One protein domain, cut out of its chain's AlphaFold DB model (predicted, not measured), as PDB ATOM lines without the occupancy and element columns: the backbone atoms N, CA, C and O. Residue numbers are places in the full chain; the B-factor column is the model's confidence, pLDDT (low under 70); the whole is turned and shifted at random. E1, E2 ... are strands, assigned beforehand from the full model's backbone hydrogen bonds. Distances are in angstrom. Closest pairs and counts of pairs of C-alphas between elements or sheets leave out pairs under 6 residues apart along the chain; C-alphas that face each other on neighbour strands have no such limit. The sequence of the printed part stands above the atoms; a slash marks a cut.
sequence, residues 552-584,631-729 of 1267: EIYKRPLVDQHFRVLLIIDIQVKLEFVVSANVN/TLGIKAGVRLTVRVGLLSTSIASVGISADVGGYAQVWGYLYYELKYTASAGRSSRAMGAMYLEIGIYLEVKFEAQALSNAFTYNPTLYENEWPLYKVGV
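Overview. This is residues 552 to 584 and 631 to 729 of the 1267 residues of the protein "InlB B-repeat-containing protein" of Dorea formicigenerans (UniProt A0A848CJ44). One twisted antiparallel sheet makes the body, with its long strands E1, E2, E3, E4, E5 and E7 each sharply bent, and from one end of the hairpin E4 and E5 a long loop, residues 670 to 688, reaches out as an arm that adds much of the length. Short E6 and longer E7 sit beside different parts of E5. The printed part has 132 residues, no named helix and seven strands, in the order E1 to E7; the class is all strand. The sheet is branched at E5, and the whole is extended, with a radius of gyration of the C-alphas of 23.2 A and spans of 89 by 32 by 24 A.

Arrangement. E1, residues 552 to 565, is an edge strand and forms a hairpin with E2, residues 569 to 584; N 563 and O 571 are 2.8 A apart, within hydrogen-bond range. E3, residues 631 to 646, lies on the other side of E2 from E1; it is antiparallel to E2 at 166 degrees, with N 633 and O 582 at 2.7 A. E4, residues 652 to 669, forms a hairpin with E3, with N 640 and O 658 at 2.8 A. E5, residues 689 to 706, forms a hairpin with E4 at 167 degrees, with N 659 and O 699 at 2.7 A. On the other side of E5 from E4 lie E6, residues 711 to 713, beside residues 704 to 706, and E7, residues 716 to 728, beside residues 690 to 701. N 704 and O 713 of E5 and E6 are 2.8 A apart, and N 700 and O 718 of E5 and E7 are 2.7 A apart. E6 runs on into E7 across a break of 2 residues, at 51 degrees. E3, E4, E5 and E6 form a meander, each strand the antiparallel neighbour of the one before. E1 and E7 are apart.

Along the chain. E1 begins at C-alpha 552, (128.088, 138.270, 164.885), and measures 32.2 A; it bends by 62 degrees at residue 556. E2 measures 43.3 A, E3 42.8 A, E4 46.6 A and E5 47.4 A, with E5 bending by 69 degrees at residue 695. E6 measures 6.9 A. E7 measures 30.3 A, bends by 70 degrees at residue 725 and ends at C-alpha 728, (126.682, 139.473, 192.035).

Size, cuts and confidence. The C-alphas of Leu 566 and Ser 679, the two farthest apart, are 90.1 A apart. Residues 585 to 630 are not printed, and C-alphas 584 and 631 are 5.2 A apart across that cut. The link from E4 to E5 is long, with 19 residues. The mean pLDDT of the printed part is 77.0, and 30 residues are under 70, among them residues 669 to 689.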
ATOM      1  N   GLU A 552     128.143 139.690 165.273       75.19
ATOM      2  CA  GLU A 552     128.088 138.270 164.885       75.19
ATOM      3  C   GLU A 552     129.492 137.680 164.665       75.19
ATOM      4  O   GLU A 552     130.062 137.769 163.578       75.19
ATOM      5  N   ILE A 553     130.042 137.010 165.677       64.81
ATOM      6  CA  ILE A 553     131.389 136.421 165.626       64.81
ATOM      7  C   ILE A 553     131.431 135.035 164.971       64.81
ATOM      8  O   ILE A 553     132.463 134.625 164.441       64.81
ATOM      9  N   TYR A 554     130.316 134.299 164.960       69.94
ATOM     10  CA  TYR A 554     130.225 132.996 164.301       69.94
ATOM     11  C   TYR A 554     128.859 132.792 163.663       69.94
ATOM     12  O   TYR A 554     127.822 133.091 164.250       69.94
ATOM     13  N   LYS A 555     128.859 132.222 162.456       71.50
ATOM     14  CA  LYS A 555     127.641 131.956 161.696       71.50
ATOM     15  C   LYS A 555     127.786 130.690 160.870       71.50
ATOM     16  O   LYS A 555     128.672 130.598 160.021       71.50
ATOM     17  N   ARG A 556     126.885 129.728 161.076       74.25
ATOM     18  CA  ARG A 556     126.842 128.477 160.311       74.25
ATOM     19  C   ARG A 556     125.445 128.237 159.735       74.25
ATOM     20  O   ARG A 556     124.507 128.049 160.511       74.25
ATOM     21  N   PRO A 557     125.284 128.176 158.401       73.94
ATOM     22  CA  PRO A 557     124.017 127.772 157.810       73.94
ATOM     23  C   PRO A 557     123.753 126.296 158.130       73.94
ATOM     24  O   PRO A 557     124.597 125.433 157.883       73.94
ATOM     25  N   LEU A 558     122.582 126.014 158.693       77.88
ATOM     26  CA  LEU A 558     122.107 124.662 158.984       77.88
ATOM     27  C   LEU A 558     121.180 124.172 157.870       77.88
ATOM     28  O   LEU A 558     121.285 123.034 157.416       77.88
ATOM     29  N   VAL A 559     120.278 125.047 157.419       81.69
ATOM     30  CA  VAL A 559     119.307 124.781 156.354       81.69
ATOM     31  C   VAL A 559     119.191 126.023 155.481       81.69
ATOM     32  O   VAL A 559     119.066 127.127 155.998       81.69
ATOM     33  N   ASP A 560     119.195 125.849 154.164       88.62
ATOM     34  CA  ASP A 560     118.874 126.908 153.205       88.62
ATOM     35  C   ASP A 560     118.040 126.287 152.082       88.62
ATOM     36  O   ASP A 560     118.536 125.469 151.302       88.62
ATOM     37  N   GLN A 561     116.735 126.556 152.089       85.12
ATOM     38  CA  GLN A 561     115.776 125.950 151.170       85.12
ATOM     39  C   GLN A 561     115.020 127.026 150.407       85.12
ATOM     40  O   GLN A 561     114.511 127.978 150.993       85.12
ATOM     41  N   HIS A 562     114.903 126.816 149.099       86.56
ATOM     42  CA  HIS A 562     114.167 127.688 148.196       86.56
ATOM     43  C   HIS A 562     112.931 126.976 147.655       86.56
ATOM     44  O   HIS A 562     113.008 125.856 147.142       86.56
ATOM     45  N   PHE A 563     111.794 127.659 147.707       84.25
ATOM     46  CA  PHE A 563     110.529 127.195 147.158       84.25
ATOM     47  C   PHE A 563     110.066 128.157 146.072       84.25
ATOM     48  O   PHE A 563     109.887 129.348 146.321       84.25
ATOM     49  N   ARG A 564     109.822 127.636 144.864       76.62
ATOM     50  CA  ARG A 564     109.256 128.430 143.769       76.62
ATOM     51  C   ARG A 564     107.746 128.281 143.702       76.62
ATOM     52  O   ARG A 564     107.237 127.184 143.478       76.62
ATOM     53  N   VAL A 565     107.045 129.404 143.800       74.38
ATOM     54  CA  VAL A 565     105.595 129.505 143.607       74.38
ATOM     55  C   VAL A 565     105.335 130.281 142.311       74.38
ATOM     56  O   VAL A 565     105.957 131.307 142.053       74.38
ATOM     57  N   LEU A 566     104.459 129.760 141.441       67.94
ATOM     58  CA  LEU A 566     104.113 130.364 140.137       67.94
ATOM     59  C   LEU A 566     105.317 130.673 139.212       67.94
ATOM     60  O   LEU A 566     105.231 131.559 138.370       67.94
ATOM     61  N   LEU A 567     106.440 129.952 139.355       67.75
ATOM     62  CA  LEU A 567     107.718 130.124 138.625       67.75
ATOM     63  C   LEU A 567     108.465 131.453 138.845       67.75
ATOM     64  O   LEU A 567     109.659 131.506 138.551       67.75
ATOM     65  N   ILE A 568     107.799 132.486 139.364       67.69
ATOM     66  CA  ILE A 568     108.337 133.844 139.520       67.69
ATOM     67  C   ILE A 568     108.419 134.313 140.975       67.69
ATOM     68  O   ILE A 568     108.940 135.393 141.200       67.69
ATOM     69  N   ILE A 569     107.902 133.568 141.953       79.81
ATOM     70  CA  ILE A 569     108.038 133.905 143.378       79.81
ATOM     71  C   ILE A 569     109.009 132.912 143.999       79.81
ATOM     72  O   ILE A 569     108.768 131.706 143.945       79.81
ATOM     73  N   ASP A 570     110.091 133.420 144.574       80.94
ATOM     74  CA  ASP A 570     111.089 132.639 145.296       80.94
ATOM     75  C   ASP A 570     110.922 132.885 146.798       80.94
ATOM     76  O   ASP A 570     110.960 134.030 147.251       80.94
ATOM     77  N   ILE A 571     110.680 131.818 147.558       87.50
ATOM     78  CA  ILE A 571     110.568 131.854 149.017       87.50
ATOM     79  C   ILE A 571     111.780 131.131 149.585       87.50
ATOM     80  O   ILE A 571     111.925 129.926 149.386       87.50
ATOM     81  N   GLN A 572     112.617 131.853 150.317       87.88
ATOM     82  CA  GLN A 572     113.773 131.301 151.007       87.88
ATOM     83  C   GLN A 572     113.435 131.084 152.480       87.88
ATOM     84  O   GLN A 572     113.004 132.012 153.165       87.88
ATOM     85  N   VAL A 573     113.665 129.866 152.965       89.12
ATOM     86  CA  VAL A 573     113.655 129.529 154.390       89.12
ATOM     87  C   VAL A 573     115.067 129.123 154.770       89.12
ATOM     88  O   VAL A 573     115.569 128.088 154.323       89.12
ATOM     89  N   LYS A 574     115.702 129.949 155.595       88.00
ATOM     90  CA  LYS A 574     117.090 129.792 156.004       88.00
ATOM     91  C   LYS A 574     117.173 129.674 157.521       88.00
ATOM     92  O   LYS A 574     116.625 130.502 158.237       88.00
ATOM     93  N   LEU A 575     117.839 128.634 158.001       85.00
ATOM     94  CA  LEU A 575     118.098 128.386 159.414       85.00
ATOM     95  C   LEU A 575     119.606 128.428 159.644       85.00
ATOM     96  O   LEU A 575     120.346 127.685 158.996       85.00
ATOM     97  N   GLU A 576     120.059 129.271 160.562       84.38
ATOM     98  CA  GLU A 576     121.478 129.485 160.848       84.38
ATOM     99  C   GLU A 576     121.732 129.355 162.348       84.38
ATOM    100  O   GLU A 576     120.929 129.813 163.153       84.38
ATOM    101  N   PHE A 577     122.843 128.737 162.734       76.88
ATOM    102  CA  PHE A 577     123.370 128.870 164.088       76.88
ATOM    103  C   PHE A 577     124.249 130.120 164.133       76.88
ATOM    104  O   PHE A 577     125.125 130.274 163.276       76.88
ATOM    105  N   VAL A 578     123.995 131.004 165.095       77.81
ATOM    106  CA  VAL A 578     124.671 132.299 165.222       77.81
ATOM    107  C   VAL A 578     125.192 132.454 166.644       77.81
ATOM    108  O   VAL A 578     124.479 132.166 167.607       77.81
ATOM    109  N   VAL A 579     126.438 132.911 166.761       77.06
ATOM    110  CA  VAL A 579     127.023 133.383 168.017       77.06
ATOM    111  C   VAL A 579     127.416 134.837 167.824       77.06
ATOM    112  O   VAL A 579     128.120 135.162 166.865       77.06
ATOM    113  N   SER A 580     126.977 135.690 168.741       79.50
ATOM    114  CA  SER A 580     127.317 137.107 168.777       79.50
ATOM    115  C   SER A 580     128.025 137.442 170.081       79.50
ATOM    116  O   SER A 580     127.732 136.843 171.117       79.50
ATOM    117  N   ALA A 581     128.939 138.404 170.035       76.94
ATOM    118  CA  ALA A 581     129.631 138.921 171.206       76.94
ATOM    119  C   ALA A 581     129.457 140.436 171.306       76.94
ATOM    120  O   ALA A 581     129.355 141.126 170.295       76.94
ATOM    121  N   ASN A 582     129.419 140.932 172.534       81.94
ATOM    122  CA  ASN A 582     129.465 142.348 172.860       81.94
ATOM    123  C   ASN A 582     130.602 142.519 173.864       81.94
ATOM    124  O   ASN A 582     130.497 142.040 174.992       81.94
ATOM    125  N   VAL A 583     131.712 143.108 173.429       76.31
ATOM    126  CA  VAL A 583     132.891 143.293 174.277       76.31
ATOM    127  C   VAL A 583     133.219 144.772 174.310       76.31
ATOM    128  O   VAL A 583     133.448 145.372 173.262       76.31
ATOM    129  N   ASN A 584     133.271 145.337 175.509       79.38
ATOM    130  CA  ASN A 584     133.820 146.660 175.767       79.38
ATOM    131  C   ASN A 584     134.601 146.590 177.079       79.38
ATOM    132  O   ASN A 584     134.014 146.708 178.152       79.38
ATOM    133  N   THR A 631     132.147 145.512 179.913       81.38
ATOM    134  CA  THR A 631     131.066 144.586 179.613       81.38
ATOM    135  C   THR A 631     131.583 143.470 178.712       81.38
ATOM    136  O   THR A 631     132.348 143.686 177.769       81.38
ATOM    137  N   LEU A 632     131.176 142.244 179.029       82.88
ATOM    138  CA  LEU A 632     131.442 141.054 178.236       82.88
ATOM    139  C   LEU A 632     130.143 140.276 178.076       82.88
ATOM    140  O   LEU A 632     129.630 139.698 179.031       82.88
ATOM    141  N   GLY A 633     129.617 140.241 176.863       83.50
ATOM    142  CA  GLY A 633     128.409 139.524 176.499       83.50
ATOM    143  C   GLY A 633     128.661 138.487 175.418       83.50
ATOM    144  O   GLY A 633     129.378 138.746 174.454       83.50
ATOM    145  N   ILE A 634     128.009 137.331 175.548       82.06
ATOM    146  CA  ILE A 634     127.897 136.303 174.507       82.06
ATOM    147  C   ILE A 634     126.420 135.912 174.342       82.06
ATOM    148  O   ILE A 634     125.741 135.589 175.317       82.06
ATOM    149  N   LYS A 635     125.935 135.904 173.099       85.06
ATOM    150  CA  LYS A 635     124.635 135.371 172.662       85.06
ATOM    151  C   LYS A 635     124.902 134.172 171.762       85.06
ATOM    152  O   LYS A 635     125.701 134.275 170.838       85.06
ATOM    153  N   ALA A 636     124.237 133.045 171.997       79.38
ATOM    154  CA  ALA A 636     124.337 131.863 171.145       79.38
ATOM    155  C   ALA A 636     122.949 131.273 170.892       79.38
ATOM    156  O   ALA A 636     122.218 130.946 171.831       79.38
ATOM    157  N   GLY A 637     122.582 131.120 169.621       83.69
ATOM    158  CA  GLY A 637     121.219 130.756 169.257       83.69
ATOM    159  C   GLY A 637     121.032 130.325 167.810       83.69
ATOM    160  O   GLY A 637     121.978 130.099 167.053       83.69
ATOM    161  N   VAL A 638     119.764 130.189 167.435       84.88
ATOM    162  CA  VAL A 638     119.327 129.844 166.085       84.88
ATOM    163  C   VAL A 638     118.582 131.030 165.481       84.88
ATOM    164  O   VAL A 638     117.612 131.513 166.060       84.88
ATOM    165  N   ARG A 639     119.014 131.453 164.294       89.56
ATOM    166  CA  ARG A 639     118.356 132.446 163.443       89.56
ATOM    167  C   ARG A 639     117.515 131.749 162.385       89.56
ATOM    168  O   ARG A 639     118.051 131.084 161.497       89.56
ATOM    169  N   LEU A 640     116.202 131.932 162.439       91.56
ATOM    170  CA  LEU A 640     115.282 131.563 161.368       91.56
ATOM    171  C   LEU A 640     114.992 132.793 160.513       91.56
ATOM    172  O   LEU A 640     114.417 133.757 160.993       91.56
ATOM    173  N   THR A 641     115.341 132.738 159.235       91.56
ATOM    174  CA  THR A 641     115.081 133.791 158.253       91.56
ATOM    175  C   THR A 641     114.113 133.287 157.189       91.56
ATOM    176  O   THR A 641     114.346 132.247 156.571       91.56
ATOM    177  N   VAL A 642     113.034 134.031 156.953       89.75
ATOM    178  CA  VAL A 642     112.067 133.758 155.883       89.75
ATOM    179  C   VAL A 642     111.986 134.975 154.975       89.75
ATOM    180  O   VAL A 642     111.558 136.041 155.414       89.75
ATOM    181  N   ARG A 643     112.377 134.819 153.708       89.75
ATOM    182  CA  ARG A 643     112.371 135.887 152.693       89.75
ATOM    183  C   ARG A 643     111.519 135.497 151.498       89.75
ATOM    184  O   ARG A 643     111.499 134.338 151.093       89.75
ATOM    185  N   VAL A 644     110.868 136.481 150.893       87.31
ATOM    186  CA  VAL A 644     110.092 136.341 149.660       87.31
ATOM    187  C   VAL A 644     110.601 137.356 148.645       87.31
ATOM    188  O   VAL A 644     110.688 138.546 148.949       87.31
ATOM    189  N   GLY A 645     110.943 136.893 147.444       83.06
ATOM    190  CA  GLY A 645     111.440 137.727 146.351       83.06
ATOM    191  C   GLY A 645     110.737 137.453 145.025       83.06
ATOM    192  O   GLY A 645     110.280 136.339 144.756       83.06
ATOM    193  N   LEU A 646     110.660 138.482 144.177       76.19
ATOM    194  CA  LEU A 646     110.184 138.358 142.798       76.19
ATOM    195  C   LEU A 646     111.369 137.947 141.911       76.19
ATOM    196  O   LEU A 646     112.394 138.621 141.876       76.19
ATOM    197  N   LEU A 647     111.225 136.833 141.197       73.88
ATOM    198  CA  LEU A 647     112.223 136.082 140.423       73.88
ATOM    199  C   LEU A 647     113.321 135.417 141.264       73.88
ATOM    200  O   LEU A 647     113.674 134.271 140.986       73.88
ATOM    201  N   SER A 648     113.860 136.118 142.262       79.56
ATOM    202  CA  SER A 648     114.888 135.607 143.171       79.56
ATOM    203  C   SER A 648     114.902 136.398 144.472       79.56
ATOM    204  O   SER A 648     114.853 137.632 144.432       79.56
ATOM    205  N   THR A 649     115.083 135.724 145.612       82.00
ATOM    206  CA  THR A 649     115.350 136.430 146.877       82.00
ATOM    207  C   THR A 649     116.674 137.195 146.850       82.00
ATOM    208  O   THR A 649     116.843 138.159 147.587       82.00
ATOM    209  N   SER A 650     117.598 136.845 145.951       77.62
ATOM    210  CA  SER A 650     118.905 137.500 145.830       77.62
ATOM    211  C   SER A 650     118.883 138.867 145.135       77.62
ATOM    212  O   SER A 650     119.876 139.580 145.209       77.62
ATOM    213  N   ILE A 651     117.812 139.217 144.411       71.12
ATOM    214  CA  ILE A 651     117.730 140.471 143.634       71.12
ATOM    215  C   ILE A 651     116.929 141.514 144.407       71.12
ATOM    216  O   ILE A 651     117.380 142.643 144.581       71.12
ATOM    217  N   ALA A 652     115.734 141.139 144.855       74.12
ATOM    218  CA  ALA A 652     114.885 141.966 145.691       74.12
ATOM    219  C   ALA A 652     114.025 141.054 146.561       74.12
ATOM    220  O   ALA A 652     113.339 140.172 146.037       74.12
ATOM    221  N   SER A 653     114.060 141.256 147.874       82.50
ATOM    222  CA  SER A 653     113.278 140.450 148.806       82.50
ATOM    223  C   SER A 653     112.816 141.240 150.011       82.50
ATOM    224  O   SER A 653     113.479 142.181 150.438       82.50
ATOM    225  N   VAL A 654     111.711 140.784 150.586       86.00
ATOM    226  CA  VAL A 654     111.215 141.198 151.893       86.00
ATOM    227  C   VAL A 654     111.046 139.966 152.775       86.00
ATOM    228  O   VAL A 654     110.669 138.902 152.285       86.00
ATOM    229  N   GLY A 655     111.352 140.077 154.058       86.50
ATOM    230  CA  GLY A 655     111.385 138.953 154.972       86.50
ATOM    231  C   GLY A 655     111.420 139.356 156.435       86.50
ATOM    232  O   GLY A 655     111.388 140.535 156.785       86.50
ATOM    233  N   ILE A 656     111.450 138.338 157.283       87.38
ATOM    234  CA  ILE A 656     111.599 138.455 158.731       87.38
ATOM    235  C   ILE A 656     112.686 137.471 159.151       87.38
ATOM    236  O   ILE A 656     112.700 136.330 158.674       87.38
ATOM    237  N   SER A 657     113.563 137.893 160.054       89.19
ATOM    238  CA  SER A 657     114.452 137.001 160.792       89.19
ATOM    239  C   SER A 657     114.055 136.963 162.265       89.19
ATOM    240  O   SER A 657     113.594 137.962 162.811       89.19
ATOM    241  N   ALA A 658     114.199 135.805 162.902       89.44
ATOM    242  CA  ALA A 658     113.993 135.613 164.330       89.44
ATOM    243  C   ALA A 658     115.164 134.818 164.916       89.44
ATOM    244  O   ALA A 658     115.381 133.665 164.532       89.44
ATOM    245  N   ASP A 659     115.880 135.430 165.847       89.06
ATOM    246  CA  ASP A 659     117.023 134.888 166.566       89.06
ATOM    247  C   ASP A 659     116.571 134.502 167.964       89.06
ATOM    248  O   ASP A 659     116.048 135.330 168.705       89.06
ATOM    249  N   VAL A 660     116.761 133.239 168.332       88.81
ATOM    250  CA  VAL A 660     116.399 132.734 169.657       88.81
ATOM    251  C   VAL A 660     117.524 131.889 170.223       88.81
ATOM    252  O   VAL A 660     118.061 131.015 169.538       88.81
ATOM    253  N   GLY A 661     117.886 132.123 171.480       86.00
ATOM    254  CA  GLY A 661     119.022 131.437 172.078       86.00
ATOM    255  C   GLY A 661     119.233 131.737 173.551       86.00
ATOM    256  O   GLY A 661     118.393 132.359 174.201       86.00
ATOM    257  N   GLY A 662     120.365 131.266 174.065       79.38
ATOM    258  CA  GLY A 662     120.866 131.624 175.386       79.38
ATOM    259  C   GLY A 662     121.808 132.821 175.303       79.38
ATOM    260  O   GLY A 662     122.483 133.014 174.290       79.38
ATOM    261  N   TYR A 663     121.872 133.611 176.367       89.38
ATOM    262  CA  TYR A 663     122.885 134.646 176.530       89.38
ATOM    263  C   TYR A 663     123.543 134.546 177.902       89.38
ATOM    264  O   TYR A 663     122.935 134.071 178.864       89.38
ATOM    265  N   ALA A 664     124.787 135.000 177.971       81.19
ATOM    266  CA  ALA A 664     125.510 135.255 179.202       81.19
ATOM    267  C   ALA A 664     126.167 136.631 179.090       81.19
ATOM    268  O   ALA A 664     126.823 136.921 178.091       81.19
ATOM    269  N   GLN A 665     125.979 137.474 180.096       88.69
ATOM    270  CA  GLN A 665     126.554 138.810 180.153       88.69
ATOM    271  C   GLN A 665     127.160 139.067 181.520       88.69
ATOM    272  O   GLN A 665     126.534 138.821 182.548       88.69
ATOM    273  N   VAL A 666     128.380 139.580 181.504       86.62
ATOM    274  CA  VAL A 666     129.125 140.034 182.665       86.62
ATOM    275  C   VAL A 666     129.317 141.535 182.530       86.62
ATOM    276  O   VAL A 666     129.852 142.026 181.542       86.62
ATOM    277  N   TRP A 667     128.898 142.243 183.560       89.12
ATOM    278  CA  TRP A 667     129.173 143.647 183.804       89.12
ATOM    279  C   TRP A 667     130.145 143.689 184.955       89.12
ATOM    280  O   TRP A 667     129.895 143.027 185.963       89.12
ATOM    281  N   GLY A 668     131.241 144.426 184.871       73.56
ATOM    282  CA  GLY A 668     132.025 144.545 186.083       73.56
ATOM    283  C   GLY A 668     133.304 145.330 186.013       73.56
ATOM    284  O   GLY A 668     133.861 145.603 184.951       73.56
ATOM    285  N   TYR A 669     133.734 145.705 187.209       64.88
ATOM    286  CA  TYR A 669     134.927 146.483 187.488       64.88
ATOM    287  C   TYR A 669     135.762 145.727 188.495       64.88
ATOM    288  O   TYR A 669     135.229 145.208 189.482       64.88
ATOM    289  N   LEU A 670     137.071 145.675 188.273       57.88
ATOM    290  CA  LEU A 670     137.949 145.004 189.209       57.88
ATOM    291  C   LEU A 670     139.351 145.609 189.237       57.88
ATOM    292  O   LEU A 670     140.271 145.217 188.535       57.88
ATOM    293  N   TYR A 671     139.463 146.586 190.116       48.94
ATOM    294  CA  TYR A 671     140.659 147.296 190.524       48.94
ATOM    295  C   TYR A 671     141.637 146.406 191.290       48.94
ATOM    296  O   TYR A 671     141.243 145.461 191.978       48.94
ATOM    297  N   TYR A 672     142.906 146.771 191.292       48.03
ATOM    298  CA  TYR A 672     143.767 146.440 192.404       48.03
ATOM    299  C   TYR A 672     144.844 147.496 192.600       48.03
ATOM    300  O   TYR A 672     144.825 148.520 191.934       48.03
ATOM    301  N   GLU A 673     145.712 147.244 193.560       49.12
ATOM    302  CA  GLU A 673     146.582 148.195 194.237       49.12
ATOM    303  C   GLU A 673     147.757 147.401 194.790       49.12
ATOM    304  O   GLU A 673     147.572 146.208 195.050       49.12
ATOM    305  N   LEU A 674     148.913 148.021 195.015       50.88
ATOM    306  CA  LEU A 674     149.801 147.720 196.144       50.88
ATOM    307  C   LEU A 674     151.033 148.637 196.149       50.88
ATOM    308  O   LEU A 674     151.927 148.488 195.320       50.88
ATOM    309  N   LYS A 675     151.138 149.498 197.158       56.72
ATOM    310  CA  LYS A 675     152.321 150.326 197.456       56.72
ATOM    311  C   LYS A 675     153.059 149.812 198.680       56.72
ATOM    312  O   LYS A 675     152.403 149.200 199.521       56.72
ATOM    313  N   TYR A 676     154.352 150.120 198.819       54.34
ATOM    314  CA  TYR A 676     154.929 150.838 199.982       54.34
ATOM    315  C   TYR A 676     156.469 150.710 200.014       54.34
ATOM    316  O   TYR A 676     156.916 149.592 199.780       54.34
ATOM    317  N   THR A 677     157.209 151.780 200.399       53.56
ATOM    318  CA  THR A 677     158.371 151.820 201.359       53.56
ATOM    319  C   THR A 677     158.920 153.251 201.566       53.56
ATOM    320  O   THR A 677     158.753 154.073 200.685       53.56
ATOM    321  N   ALA A 678     159.417 153.658 202.745       50.00
ATOM    322  CA  ALA A 678     159.981 152.863 203.833       50.00
ATOM    323  C   ALA A 678     159.406 153.145 205.245       50.00
ATOM    324  O   ALA A 678     158.378 153.787 205.450       50.00
ATOM    325  N   SER A 679     159.995 152.380 206.169       47.69
ATOM    326  CA  SER A 679     159.693 152.105 207.581       47.69
ATOM    327  C   SER A 679     158.391 151.364 207.968       47.69
ATOM    328  O   SER A 679     158.509 150.425 208.760       47.69
ATOM    329  N   ALA A 680     157.211 151.569 207.362       50.72
ATOM    330  CA  ALA A 680     155.985 150.823 207.760       50.72
ATOM    331  C   ALA A 680     155.456 149.749 206.775       50.72
ATOM    332  O   ALA A 680     154.372 149.196 206.976       50.72
ATOM    333  N   GLY A 681     156.189 149.401 205.716       50.78
ATOM    334  CA  GLY A 681     155.589 148.801 204.520       50.78
ATOM    335  C   GLY A 681     154.817 147.515 204.639       50.78
ATOM    336  O   GLY A 681     155.388 146.424 204.661       50.78
ATOM    337  N   ARG A 682     153.488 147.645 204.570       49.22
ATOM    338  CA  ARG A 682     152.628 146.566 204.109       49.22
ATOM    339  C   ARG A 682     151.671 147.046 203.047       49.22
ATOM    340  O   ARG A 682     150.851 147.932 203.241       49.22
ATOM    341  N   SER A 683     151.807 146.346 201.943       48.78
ATOM    342  CA  SER A 683     151.117 146.522 200.702       48.78
ATOM    343  C   SER A 683     149.861 145.626 200.751       48.78
ATOM    344  O   SER A 683     149.934 144.456 201.145       48.78
ATOM    345  N   SER A 684     148.676 146.178 200.452       44.91
ATOM    346  CA  SER A 684     147.417 145.410 200.399       44.91
ATOM    347  C   SER A 684     146.399 145.967 199.396       44.91
ATOM    348  O   SER A 684     146.465 147.124 199.005       44.91
ATOM    349  N   ARG A 685     145.517 145.065 198.951       48.22
ATOM    350  CA  ARG A 685     144.874 145.006 197.635       48.22
ATOM    351  C   ARG A 685     143.339 144.945 197.705       48.22
ATOM    352  O   ARG A 685     142.821 144.385 198.671       48.22
ATOM    353  N   ALA A 686     142.725 145.234 196.541       50.25
ATOM    354  CA  ALA A 686     141.481 144.664 195.956       50.25
ATOM    355  C   ALA A 686     140.151 145.267 196.468       50.25
ATOM    356  O   ALA A 686     140.128 145.791 197.563       50.25
ATOM    357  N   MET A 687     138.957 145.207 195.858       59.06
ATOM    358  CA  MET A 687     138.344 144.884 194.548       59.06
ATOM    359  C   MET A 687     136.820 145.159 194.759       59.06
ATOM    360  O   MET A 687     136.324 144.854 195.837       59.06
ATOM    361  N   GLY A 688     136.040 145.791 193.870       61.66
ATOM    362  CA  GLY A 688     135.393 145.168 192.705       61.66
ATOM    363  C   GLY A 688     133.867 145.236 192.757       61.66
ATOM    364  O   GLY A 688     133.338 145.112 193.845       61.66
ATOM    365  N   ALA A 689     133.161 145.294 191.626       62.69
ATOM    366  CA  ALA A 689     131.786 144.787 191.534       62.69
ATOM    367  C   ALA A 689     131.577 144.162 190.158       62.69
ATOM    368  O   ALA A 689     131.804 144.807 189.140       62.69
ATOM    369  N   MET A 690     131.145 142.903 190.145       75.50
ATOM    370  CA  MET A 690     130.746 142.174 188.950       75.50
ATOM    371  C   MET A 690     129.295 141.735 189.103       75.50
ATOM    372  O   MET A 690     128.881 141.281 190.169       75.50
ATOM    373  N   TYR A 691     128.545 141.830 188.022       86.88
ATOM    374  CA  TYR A 691     127.198 141.320 187.883       86.88
ATOM    375  C   TYR A 691     127.177 140.390 186.671       86.88
ATOM    376  O   TYR A 691     127.567 140.787 185.579       86.88
ATOM    377  N   LEU A 692     126.766 139.142 186.867       85.62
ATOM    378  CA  LEU A 692     126.595 138.148 185.810       85.62
ATOM    379  C   LEU A 692     125.108 137.858 185.649       85.62
ATOM    380  O   LEU A 692     124.410 137.567 186.622       85.62
ATOM    381  N   GLU A 693     124.654 137.839 184.406       91.38
ATOM    382  CA  GLU A 693     123.325 137.397 184.021       91.38
ATOM    383  C   GLU A 693     123.427 136.305 182.961       91.38
ATOM    384  O   GLU A 693     124.139 136.452 181.974       91.38
ATOM    385  N   ILE A 694     122.705 135.207 183.165       86.75
ATOM    386  CA  ILE A 694     122.531 134.146 182.174       86.75
ATOM    387  C   ILE A 694     121.039 134.024 181.909       86.75
ATOM    388  O   ILE A 694     120.247 133.892 182.846       86.75
ATOM    389  N   GLY A 695     120.638 134.044 180.646       89.88
ATOM    390  CA  GLY A 695     119.233 134.008 180.281       89.88
ATOM    391  C   GLY A 695     118.981 133.495 178.875       89.88
ATOM    392  O   GLY A 695     119.842 132.879 178.249       89.88
ATOM    393  N   ILE A 696     117.767 133.737 178.394       89.62
ATOM    394  CA  ILE A 696     117.360 133.479 177.010       89.62
ATOM    395  C   ILE A 696     116.990 134.788 176.326       89.62
ATOM    396  O   ILE A 696     116.467 135.690 176.972       89.62
ATOM    397  N   TYR A 697     117.225 134.886 175.025       91.50
ATOM    398  CA  TYR A 697     116.888 136.073 174.243       91.50
ATOM    399  C   TYR A 697     116.018 135.714 173.037       91.50
ATOM    400  O   TYR A 697     116.073 134.588 172.528       91.50
ATOM    401  N   LEU A 698     115.209 136.677 172.596       88.81
ATOM    402  CA  LEU A 698     114.495 136.645 171.322       88.81
ATOM    403  C   LEU A 698     114.659 137.997 170.636       88.81
ATOM    404  O   LEU A 698     114.233 139.013 171.178       88.81
ATOM    405  N   GLU A 699     115.192 137.988 169.423       89.50
ATOM    406  CA  GLU A 699     115.301 139.166 168.570       89.50
ATOM    407  C   GLU A 699     114.625 138.877 167.224       89.50
ATOM    408  O   GLU A 699     114.913 137.881 166.572       89.50
ATOM    409  N   VAL A 700     113.694 139.724 166.800       85.44
ATOM    410  CA  VAL A 700     112.985 139.621 165.524       85.44
ATOM    411  C   VAL A 700     113.301 140.864 164.712       85.44
ATOM    412  O   VAL A 700     113.014 141.973 165.156       85.44
ATOM    413  N   LYS A 701     113.842 140.696 163.507       87.19
ATOM    414  CA  LYS A 701     114.166 141.794 162.589       87.19
ATOM    415  C   LYS A 701     113.319 141.696 161.331       87.19
ATOM    416  O   LYS A 701     113.020 140.609 160.836       87.19
ATOM    417  N   PHE A 702     112.916 142.845 160.808       85.94
ATOM    418  CA  PHE A 702     112.440 142.932 159.435       85.94
ATOM    419  C   PHE A 702     113.653 142.902 158.518       85.94
ATOM    420  O   PHE A 702     114.694 143.436 158.875       85.94
ATOM    421  N   GLU A 703     113.536 142.323 157.332       83.19
ATOM    422  CA  GLU A 703     114.606 142.348 156.342       83.19
ATOM    423  C   GLU A 703     114.034 142.734 154.982       83.19
ATOM    424  O   GLU A 703     113.201 142.027 154.422       83.19
ATOM    425  N   ALA A 704     114.499 143.836 154.411       81.25
ATOM    426  CA  ALA A 704     114.211 144.202 153.034       81.25
ATOM    427  C   ALA A 704     115.507 144.514 152.290       81.25
ATOM    428  O   ALA A 704     116.390 145.193 152.810       81.25
ATOM    429  N   GLN A 705     115.606 144.030 151.055       79.44
ATOM    430  CA  GLN A 705     116.724 144.323 150.165       79.44
ATOM    431  C   GLN A 705     116.246 144.535 148.729       79.44
ATOM    432  O   GLN A 705     115.294 143.894 148.278       79.44
ATOM    433  N   ALA A 706     116.933 145.407 147.995       74.19
ATOM    434  CA  ALA A 706     116.710 145.646 146.574       74.19
ATOM    435  C   ALA A 706     118.035 145.766 145.809       74.19
ATOM    436  O   ALA A 706     119.050 146.200 146.355       74.19
ATOM    437  N   LEU A 707     117.997 145.404 144.521       73.38
ATOM    438  CA  LEU A 707     119.121 145.458 143.579       73.38
ATOM    439  C   LEU A 707     120.371 144.718 144.077       73.38
ATOM    440  O   LEU A 707     121.478 145.245 144.008       73.38
ATOM    441  N   SER A 708     120.193 143.493 144.573       72.06
ATOM    442  CA  SER A 708     121.293 142.657 145.077       72.06
ATOM    443  C   SER A 708     122.081 143.335 146.207       72.06
ATOM    444  O   SER A 708     123.303 143.449 146.138       72.06
ATOM    445  N   ASN A 709     121.363 143.779 147.242       66.56
ATOM    446  CA  ASN A 709     121.874 144.474 148.435       66.56
ATOM    447  C   ASN A 709     122.362 145.917 148.218       66.56
ATOM    448  O   ASN A 709     122.977 146.476 149.117       66.56
ATOM    449  N   ALA A 710     122.076 146.557 147.077       62.97
ATOM    450  CA  ALA A 710     122.399 147.982 146.907       62.97
ATOM    451  C   ALA A 710     121.570 148.891 147.835       62.97
ATOM    452  O   ALA A 710     121.989 149.998 148.156       62.97
ATOM    453  N   PHE A 711     120.396 148.415 148.258       58.28
ATOM    454  CA  PHE A 711     119.574 149.043 149.285       58.28
ATOM    455  C   PHE A 711     119.113 147.969 150.263       58.28
ATOM    456  O   PHE A 711     118.482 147.000 149.838       58.28
ATOM    457  N   THR A 712     119.405 148.150 151.546       69.38
ATOM    458  CA  THR A 712     119.026 147.248 152.641       69.38
ATOM    459  C   THR A 712     118.319 148.033 153.739       69.38
ATOM    460  O   THR A 712     118.673 149.173 154.028       69.38
ATOM    461  N   TYR A 713     117.292 147.431 154.332       75.12
ATOM    462  CA  TYR A 713     116.533 147.990 155.445       75.12
ATOM    463  C   TYR A 713     116.174 146.866 156.417       75.12
ATOM    464  O   TYR A 713     115.458 145.936 156.044       75.12
ATOM    465  N   ASN A 714     116.706 146.929 157.635       77.06
ATOM    466  CA  ASN A 714     116.685 145.824 158.593       77.06
ATOM    467  C   ASN A 714     116.371 146.243 160.048       77.06
ATOM    468  O   ASN A 714     117.149 145.932 160.949       77.06
ATOM    469  N   PRO A 715     115.265 146.964 160.316       79.31
ATOM    470  CA  PRO A 715     114.946 147.396 161.672       79.31
ATOM    471  C   PRO A 715     114.592 146.210 162.581       79.31
ATOM    472  O   PRO A 715     113.905 145.267 162.169       79.31
ATOM    473  N   THR A 716     114.988 146.304 163.848       81.75
ATOM    474  CA  THR A 716     114.532 145.401 164.910       81.75
ATOM    475  C   THR A 716     113.043 145.635 165.177       81.75
ATOM    476  O   THR A 716     112.612 146.739 165.505       81.75
ATOM    477  N   LEU A 717     112.236 144.592 164.985       80.62
ATOM    478  CA  LEU A 717     110.790 144.589 165.218       80.62
ATOM    479  C   LEU A 717     110.434 144.192 166.646       80.62
ATOM    480  O   LEU A 717     109.375 144.579 167.117       80.62
ATOM    481  N   TYR A 718     111.254 143.374 167.296       81.75
ATOM    482  CA  TYR A 718     111.078 142.954 168.681       81.75
ATOM    483  C   TYR A 718     112.426 142.495 169.216       81.75
ATOM    484  O   TYR A 718     113.113 141.740 168.542       81.75
ATOM    485  N   GLU A 719     112.784 142.892 170.425       85.31
ATOM    486  CA  GLU A 719     113.929 142.332 171.131       85.31
ATOM    487  C   GLU A 719     113.574 142.218 172.605       85.31
ATOM    488  O   GLU A 719     112.928 143.110 173.163       85.31
ATOM    489  N   ASN A 720     113.935 141.097 173.221       85.50
ATOM    490  CA  ASN A 720     113.826 140.939 174.658       85.50
ATOM    491  C   ASN A 720     114.805 139.890 175.189       85.50
ATOM    492  O   ASN A 720     115.115 138.903 174.517       85.50
ATOM    493  N   GLU A 721     115.212 140.083 176.437       88.50
ATOM    494  CA  GLU A 721     116.072 139.187 177.197       88.50
ATOM    495  C   GLU A 721     115.350 138.784 178.485       88.50
ATOM    496  O   GLU A 721     114.797 139.612 179.209       88.50
ATOM    497  N   TRP A 722     115.321 137.485 178.767       89.38
ATOM    498  CA  TRP A 722     114.734 136.930 179.979       89.38
ATOM    499  C   TRP A 722     115.832 136.292 180.828       89.38
ATOM    500  O   TRP A 722     116.281 135.182 180.518       89.38
ATOM    501  N   PRO A 723     116.235 136.958 181.922       87.88
ATOM    502  CA  PRO A 723     117.218 136.421 182.846       87.88
ATOM    503  C   PRO A 723     116.709 135.137 183.507       87.88
ATOM    504  O   PRO A 723     115.604 135.109 184.051       87.88
ATOM    505  N   LEU A 724     117.532 134.091 183.512       85.75
ATOM    506  CA  LEU A 724     117.252 132.827 184.199       85.75
ATOM    507  C   LEU A 724     118.087 132.665 185.472       85.75
ATOM    508  O   LEU A 724     117.623 132.069 186.444       85.75
ATOM    509  N   TYR A 725     119.307 133.198 185.475       86.81
ATOM    510  CA  TYR A 725     120.231 133.130 186.597       86.81
ATOM    511  C   TYR A 725     121.028 134.429 186.723       86.81
ATOM    512  O   TYR A 725     121.408 135.028 185.718       86.81
ATOM    513  N   LYS A 726     121.250 134.875 187.961       88.12
ATOM    514  CA  LYS A 726     121.910 136.142 188.292       88.12
ATOM    515  C   LYS A 726     122.894 135.922 189.435       88.12
ATOM    516  O   LYS A 726     122.528 135.292 190.428       88.12
ATOM    517  N   VAL A 727     124.108 136.449 189.304       83.50
ATOM    518  CA  VAL A 727     125.162 136.397 190.332       83.50
ATOM    519  C   VAL A 727     125.779 137.781 190.490       83.50
ATOM    520  O   VAL A 727     125.965 138.484 189.503       83.50
ATOM    521  N   GLY A 728     126.113 138.162 191.722       79.88
ATOM    522  CA  GLY A 728     126.682 139.473 192.035       79.88
ATOM    523  C   GLY A 728     125.634 140.507 192.443       79.88
ATOM    524  O   GLY A 728     124.485 140.167 192.741       79.88
ATOM    525  N   VAL A 729     126.042 141.775 192.481       77.00
ATOM    526  CA  VAL A 729     125.238 142.888 193.005       77.00
ATOM    527  C   VAL A 729     124.867 143.824 191.858       77.00
ATOM    528  O   VAL A 729     125.752 144.358 191.205       77.00
TER     529      VAL A 729